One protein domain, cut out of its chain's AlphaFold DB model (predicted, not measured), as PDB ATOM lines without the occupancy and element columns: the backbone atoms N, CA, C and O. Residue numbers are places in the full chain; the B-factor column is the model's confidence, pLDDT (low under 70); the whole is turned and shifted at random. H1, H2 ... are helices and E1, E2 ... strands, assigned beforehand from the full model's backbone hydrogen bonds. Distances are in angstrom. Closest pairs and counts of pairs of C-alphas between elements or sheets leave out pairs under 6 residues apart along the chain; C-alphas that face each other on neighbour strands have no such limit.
ATOM      1  N   GLU A 115     -10.840 -47.731   4.421       86.25
ATOM      2  CA  GLU A 115      -9.393 -47.664   4.628       86.25
ATOM      3  C   GLU A 115      -8.964 -46.257   5.056       86.25
ATOM      4  O   GLU A 115      -8.262 -46.108   6.054       86.25
ATOM      5  N   ASN A 116      -9.489 -45.218   4.400       85.94
ATOM      6  CA  ASN A 116      -9.226 -43.826   4.762       85.94
ATOM      7  C   ASN A 116      -9.657 -43.512   6.201       85.94
ATOM      8  O   ASN A 116      -8.912 -42.866   6.938       85.94
ATOM      9  N   ILE A 117     -10.832 -43.991   6.629       89.62
ATOM     10  CA  ILE A 117     -11.289 -43.853   8.019       89.62
ATOM     11  C   ILE A 117     -10.322 -44.562   8.968       89.62
ATOM     12  O   ILE A 117      -9.913 -43.967   9.963       89.62
ATOM     13  N   PHE A 118      -9.938 -45.804   8.667       87.94
ATOM     14  CA  PHE A 118      -9.026 -46.571   9.515       87.94
ATOM     15  C   PHE A 118      -7.675 -45.866   9.683       87.94
ATOM     16  O   PHE A 118      -7.237 -45.660  10.811       87.94
ATOM     17  N   ILE A 119      -7.054 -45.432   8.583       90.25
ATOM     18  CA  ILE A 119      -5.773 -44.713   8.601       90.25
ATOM     19  C   ILE A 119      -5.902 -43.401   9.378       90.25
ATOM     20  O   ILE A 119      -5.071 -43.108  10.235       90.25
ATOM     21  N   THR A 120      -6.970 -42.634   9.138       91.12
ATOM     22  CA  THR A 120      -7.215 -41.366   9.843       91.12
ATOM     23  C   THR A 120      -7.329 -41.588  11.351       91.12
ATOM     24  O   THR A 120      -6.681 -40.895  12.132       91.12
ATOM     25  N   LEU A 121      -8.119 -42.578  11.777       91.44
ATOM     26  CA  LEU A 121      -8.280 -42.913  13.192       91.44
ATOM     27  C   LEU A 121      -6.976 -43.423  13.808       91.44
ATOM     28  O   LEU A 121      -6.646 -43.028  14.923       91.44
ATOM     29  N   GLN A 122      -6.220 -44.249  13.083       90.31
ATOM     30  CA  GLN A 122      -4.921 -44.742  13.530       90.31
ATOM     31  C   GLN A 122      -3.935 -43.587  13.739       90.31
ATOM     32  O   GLN A 122      -3.270 -43.552  14.770       90.31
ATOM     33  N   ASN A 123      -3.890 -42.622  12.816       92.75
ATOM     34  CA  ASN A 123      -3.046 -41.430  12.922       92.75
ATOM     35  C   ASN A 123      -3.441 -40.548  14.114       92.75
ATOM     36  O   ASN A 123      -2.572 -40.032  14.811       92.75
ATOM     37  N   ILE A 124      -4.741 -40.392  14.388       92.06
ATOM     38  CA  ILE A 124      -5.213 -39.680  15.586       92.06
ATOM     39  C   ILE A 124      -4.789 -40.438  16.849       92.06
ATOM     40  O   ILE A 124      -4.229 -39.840  17.765       92.06
ATOM     41  N   ALA A 125      -5.014 -41.753  16.888       88.12
ATOM     42  CA  ALA A 125      -4.712 -42.594  18.044       88.12
ATOM     43  C   ALA A 125      -3.209 -42.663  18.358       88.12
ATOM     44  O   ALA A 125      -2.833 -42.714  19.526       88.12
ATOM     45  N   SER A 126      -2.346 -42.633  17.339       91.31
ATOM     46  CA  SER A 126      -0.888 -42.599  17.505       91.31
ATOM     47  C   SER A 126      -0.327 -41.201  17.778       91.31
ATOM     48  O   SER A 126       0.883 -41.059  17.945       91.31
ATOM     49  N   GLY A 127      -1.165 -40.156  17.780       88.38
ATOM     50  CA  GLY A 127      -0.722 -38.761  17.861       88.38
ATOM     51  C   GLY A 127      -0.032 -38.252  16.587       88.38
ATOM     52  O   GLY A 127       0.504 -37.147  16.570       88.38
ATOM     53  N   SER A 128      -0.066 -39.016  15.494       92.75
ATOM     54  CA  SER A 128       0.483 -38.664  14.177       92.75
ATOM     55  C   SER A 128      -0.468 -37.763  13.375       92.75
ATOM     56  O   SER A 128      -0.684 -37.957  12.181       92.75
ATOM     57  N   ALA A 129      -1.049 -36.768  14.043       93.56
ATOM     58  CA  ALA A 129      -2.044 -35.849  13.497       93.56
ATOM     59  C   ALA A 129      -1.691 -34.400  13.882       93.56
ATOM     60  O   ALA A 129      -2.419 -33.772  14.658       93.56
ATOM     61  N   PRO A 130      -0.550 -33.871  13.394       93.00
ATOM     62  CA  PRO A 130      -0.005 -32.604  13.860       93.00
ATOM     63  C   PRO A 130      -0.984 -31.457  13.611       93.00
ATOM     64  O   PRO A 130      -1.601 -31.363  12.547       93.00
ATOM     65  N   SER A 131      -1.107 -30.576  14.594       92.94
ATOM     66  CA  SER A 131      -1.876 -29.338  14.495       92.94
ATOM     67  C   SER A 131      -0.935 -28.121  14.560       92.94
ATOM     68  O   SER A 131       0.285 -28.274  14.581       92.94
ATOM     69  N   ARG A 132      -1.488 -26.902  14.552       90.19
ATOM     70  CA  ARG A 132      -0.710 -25.656  14.699       90.19
ATOM     71  C   ARG A 132      -0.447 -25.275  16.158       90.19
ATOM     72  O   ARG A 132       0.278 -24.319  16.402       90.19
ATOM     73  N   GLN A 133      -1.053 -25.976  17.114       87.56
ATOM     74  CA  GLN A 133      -0.968 -25.646  18.533       87.56
ATOM     75  C   GLN A 133      -0.707 -26.896  19.370       87.56
ATOM     76  O   GLN A 133      -1.226 -27.975  19.091       87.56
ATOM     77  N   GLU A 134       0.070 -26.737  20.435       85.56
ATOM     78  CA  GLU A 134       0.254 -27.793  21.430       85.56
ATOM     79  C   GLU A 134      -1.089 -28.171  22.066       85.56
ATOM     80  O   GLU A 134      -1.959 -27.321  22.251       85.56
ATOM     81  N   GLU A 135      -1.249 -29.448  22.405       90.56
ATOM     82  CA  GLU A 135      -2.483 -30.025  22.960       90.56
ATOM     83  C   GLU A 135      -3.687 -30.110  22.015       90.56
ATOM     84  O   GLU A 135      -4.792 -30.464  22.429       90.56
ATOM     85  N   TYR A 136      -3.473 -29.884  20.720       91.56
ATOM     86  CA  TYR A 136      -4.473 -30.146  19.691       91.56
ATOM     87  C   TYR A 136      -3.931 -31.142  18.671       91.56
ATOM     88  O   TYR A 136      -2.774 -31.063  18.251       91.56
ATOM     89  N   LEU A 137      -4.800 -32.034  18.208       93.44
ATOM     90  CA  LEU A 137      -4.605 -32.802  16.982       93.44
ATOM     91  C   LEU A 137      -5.477 -32.209  15.870       93.44
ATOM     92  O   LEU A 137      -6.379 -31.408  16.130       93.44
ATOM     93  N   CYS A 138      -5.205 -32.568  14.618       93.50
ATOM     94  CA  CYS A 138      -5.964 -32.061  13.478       93.50
ATOM     95  C   CYS A 138      -6.518 -33.197  12.618       93.50
ATOM     96  O   CYS A 138      -5.786 -34.050  12.119       93.50
ATOM     97  N   LEU A 139      -7.831 -33.162  12.395       92.75
ATOM     98  CA  LEU A 139      -8.540 -34.136  11.574       92.75
ATOM     99  C   LEU A 139      -8.059 -34.122  10.111       92.75
ATOM    100  O   LEU A 139      -7.933 -35.174   9.493       92.75
ATOM    101  N   MET A 140      -7.754 -32.940   9.561       92.38
ATOM    102  CA  MET A 140      -7.278 -32.812   8.175       92.38
ATOM    103  C   MET A 140      -5.902 -33.451   7.988       92.38
ATOM    104  O   MET A 140      -5.704 -34.201   7.036       92.38
ATOM    105  N   THR A 141      -4.966 -33.186   8.903       93.31
ATOM    106  CA  THR A 141      -3.606 -33.734   8.808       93.31
ATOM    107  C   THR A 141      -3.590 -35.228   9.094       93.31
ATOM    108  O   THR A 141      -2.891 -35.958   8.397       93.31
ATOM    109  N   ALA A 142      -4.426 -35.705  10.024       93.06
ATOM    110  CA  ALA A 142      -4.651 -37.133  10.239       93.06
ATOM    111  C   ALA A 142      -5.123 -37.850   8.967       93.06
ATOM    112  O   ALA A 142      -4.707 -38.974   8.698       93.06
ATOM    113  N   ALA A 143      -5.968 -37.187   8.178       91.06
ATOM    114  CA  ALA A 143      -6.469 -37.694   6.910       91.06
ATOM    115  C   ALA A 143      -5.506 -37.476   5.721       91.06
ATOM    116  O   ALA A 143      -5.872 -37.746   4.580       91.06
ATOM    117  N   GLY A 144      -4.287 -36.979   5.963       90.62
ATOM    118  CA  GLY A 144      -3.272 -36.761   4.927       90.62
ATOM    119  C   GLY A 144      -3.442 -35.473   4.114       90.62
ATOM    120  O   GLY A 144      -2.751 -35.286   3.114       90.62
ATOM    121  N   PHE A 145      -4.330 -34.565   4.528       90.94
ATOM    122  CA  PHE A 145      -4.541 -33.280   3.866       90.94
ATOM    123  C   PHE A 145      -3.773 -32.142   4.555       90.94
ATOM    124  O   PHE A 145      -3.620 -32.132   5.780       90.94
ATOM    125  N   PRO A 146      -3.329 -31.123   3.796       91.19
ATOM    126  CA  PRO A 146      -2.756 -29.923   4.385       91.19
ATOM    127  C   PRO A 146      -3.820 -29.120   5.149       91.19
ATOM    128  O   PRO A 146      -5.027 -29.254   4.937       91.19
ATOM    129  N   CYS A 147      -3.361 -28.233   6.032       90.50
ATOM    130  CA  CYS A 147      -4.245 -27.325   6.753       90.50
ATOM    131  C   CYS A 147      -4.998 -26.404   5.775       90.50
ATOM    132  O   CYS A 147      -4.378 -25.699   4.984       90.50
ATOM    133  N   ALA A 148      -6.330 -26.369   5.881       87.75
ATOM    134  CA  ALA A 148      -7.186 -25.538   5.031       87.75
ATOM    135  C   ALA A 148      -7.081 -24.025   5.319       87.75
ATOM    136  O   ALA A 148      -7.551 -23.220   4.521       87.75
ATOM    137  N   PHE A 149      -6.494 -23.635   6.454       90.25
ATOM    138  CA  PHE A 149      -6.395 -22.243   6.895       90.25
ATOM    139  C   PHE A 149      -4.934 -21.820   7.003       90.25
ATOM    140  O   PHE A 149      -4.339 -21.924   8.071       90.25
ATOM    141  N   THR A 150      -4.345 -21.346   5.904       86.75
ATOM    142  CA  THR A 150      -2.937 -20.912   5.867       86.75
ATOM    143  C   THR A 150      -2.659 -19.722   6.774       86.75
ATOM    144  O   THR A 150      -1.612 -19.694   7.411       86.75
ATOM    145  N   ASP A 151      -3.636 -18.829   6.914       88.00
ATOM    146  CA  ASP A 151      -3.459 -17.495   7.503       88.00
ATOM    147  C   ASP A 151      -3.768 -17.448   9.011       88.00
ATOM    148  O   ASP A 151      -3.894 -16.373   9.593       88.00
ATOM    149  N   ARG A 152      -3.972 -18.608   9.648       85.12
ATOM    150  CA  ARG A 152      -4.324 -18.708  11.071       85.12
ATOM    151  C   ARG A 152      -3.235 -19.402  11.864       85.12
ATOM    152  O   ARG A 152      -2.949 -20.563  11.607       85.12
ATOM    153  N   ASP A 153      -2.735 -18.767  12.910       83.44
ATOM    154  CA  ASP A 153      -1.732 -19.394  13.784       83.44
ATOM    155  C   ASP A 153      -2.349 -20.289  14.873       83.44
ATOM    156  O   ASP A 153      -1.643 -21.036  15.543       83.44
ATOM    157  N   ALA A 154      -3.678 -20.258  15.031       85.69
ATOM    158  CA  ALA A 154      -4.404 -21.027  16.038       85.69
ATOM    159  C   ALA A 154      -5.381 -22.044  15.426       85.69
ATOM    160  O   ALA A 154      -6.046 -21.772  14.421       85.69
ATOM    161  N   CYS A 155      -5.494 -23.203  16.075       89.44
ATOM    162  CA  CYS A 155      -6.436 -24.273  15.755       89.44
ATOM    163  C   CYS A 155      -7.800 -24.087  16.427       89.44
ATOM    164  O   CYS A 155      -8.795 -24.581  15.900       89.44
ATOM    165  N   LEU A 156      -7.865 -23.362  17.547       86.81
ATOM    166  CA  LEU A 156      -9.114 -23.128  18.272       86.81
ATOM    167  C   LEU A 156     -10.205 -22.524  17.364       86.81
ATOM    168  O   LEU A 156     -10.045 -21.429  16.818       86.81
ATOM    169  N   GLY A 157     -11.327 -23.232  17.217       82.12
ATOM    170  CA  GLY A 157     -12.480 -22.793  16.433       82.12
ATOM    171  C   GLY A 157     -12.351 -23.007  14.919       82.12
ATOM    172  O   GLY A 157     -13.190 -22.500  14.166       82.12
ATOM    173  N   CYS A 158     -11.335 -23.729  14.432       86.38
ATOM    174  CA  CYS A 158     -11.155 -23.974  12.996       86.38
ATOM    175  C   CYS A 158     -12.145 -25.014  12.429       86.38
ATOM    176  O   CYS A 158     -12.440 -25.000  11.235       86.38
ATOM    177  N   GLY A 159     -12.739 -25.853  13.281       85.12
ATOM    178  CA  GLY A 159     -13.649 -26.940  12.927       85.12
ATOM    179  C   GLY A 159     -12.990 -28.272  12.574       85.12
ATOM    180  O   GLY A 159     -13.718 -29.210  12.259       85.12
ATOM    181  N   TYR A 160     -11.661 -28.358  12.620       89.75
ATOM    182  CA  TYR A 160     -10.895 -29.589  12.381       89.75
ATOM    183  C   TYR A 160     -10.016 -29.975  13.577       89.75
ATOM    184  O   TYR A 160      -9.321 -30.988  13.524       89.75
ATOM    185  N   GLU A 161     -10.000 -29.148  14.619       90.31
ATOM    186  CA  GLU A 161      -9.264 -29.378  15.850       90.31
ATOM    187  C   GLU A 161      -9.869 -30.533  16.649       90.31
ATOM    188  O   GLU A 161     -11.085 -30.687  16.742       90.31
ATOM    189  N   ILE A 162      -8.995 -31.342  17.234       90.69
ATOM    190  CA  ILE A 162      -9.339 -32.411  18.163       90.69
ATOM    191  C   ILE A 162      -8.617 -32.090  19.469       90.69
ATOM    192  O   ILE A 162      -7.386 -32.021  19.503       90.69
ATOM    193  N   TYR A 163      -9.385 -31.872  20.531       89.62
ATOM    194  CA  TYR A 163      -8.863 -31.497  21.842       89.62
ATOM    195  C   TYR A 163      -8.256 -32.713  22.550       89.62
ATOM    196  O   TYR A 163      -8.933 -33.728  22.742       89.62
ATOM    197  N   THR A 164      -6.996 -32.618  22.985       88.06
ATOM    198  CA  THR A 164      -6.463 -33.566  23.975       88.06
ATOM    199  C   THR A 164      -6.999 -33.206  25.364       88.06
ATOM    200  O   THR A 164      -7.532 -32.119  25.586       88.06
TER     201      THR A 164
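What this domain is: This is residues 115 to 164 of the 239 residues of an uncharacterized protein of Firmicutes bacterium ADurb.Bin193 (UniProt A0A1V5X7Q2). A helix, H1, stands at one end of an elongated body; a very small two-stranded ladder, E1 and E2, and the one short helix H2 are in the middle, and a wide loop within residues 143 to 160 makes the other end. H2 follows directly on E1 and packs on H1, while the loop leads away from H2 and folds back to bring E2 beside E1. The printed part has 50 residues with two named helices and two named strands, in the order H1, E1, H2, E2; the sheet has the order E1 - E2 and is antiparallel. The class is mixed, helices and strands, with under half of the residues in named elements. The whole is compact, with a radius of gyration of the C-alphas of 10.2 A and spans of 31 by 20 by 14 A.

Where its parts are: H1 covers residues 115 to 125 and is 15.1 A long from first to last C-alpha; it begins at C-alpha 115, at (-9.393, -47.664, 4.628). E1 covers residues 136 to 138 and is 6.7 A long, with C-alpha 136 at (-4.473, -30.146, 19.691). H2 follows with residues 139 to 142 and is 5.1 A long. E2 covers residues 161 to 163, is 6.4 A long and ends at C-alpha 163, at (-8.863, -31.497, 21.842).

How they stand to each other: E1 and E2 are antiparallel neighbours, with 143 degrees between their N-to-C directions. The C-alphas of Leu 137 and Ile 162 face each other at 4.9 A. N 137 and O 162 are within hydrogen-bond range at 2.9 A, and N 162 and O 137 at 2.8 A. The closest C-alphas of H2 and E2, those of Leu 139 and Glu 161, are 6.4 A apart. H1 and H2 touch, and their closest C-alphas, those of Thr 120 and Ala 142, are 5.0 A apart. The closest C-alphas of H1 and E1, those of Ile 124 and Leu 137, are 7.0 A apart. H1 and E2 are apart. In H1 every O i to N i+4 pair is within hydrogen-bond range; H2, with 4 residues, is too short for such a pair, and its one O i to N i+3 pair is not within range.

The domain as a whole: The two C-alphas farthest apart are those of Glu 115 and Asp 151, at 30.9 A. The printed part has no cut. The link from H1 to E1 is short, with 10 residues, that from E1 to H2 is tight, and that from H2 to E2 is long, with 18 residues. The mean pLDDT of the printed part is 89.6, and no printed residue is under 70.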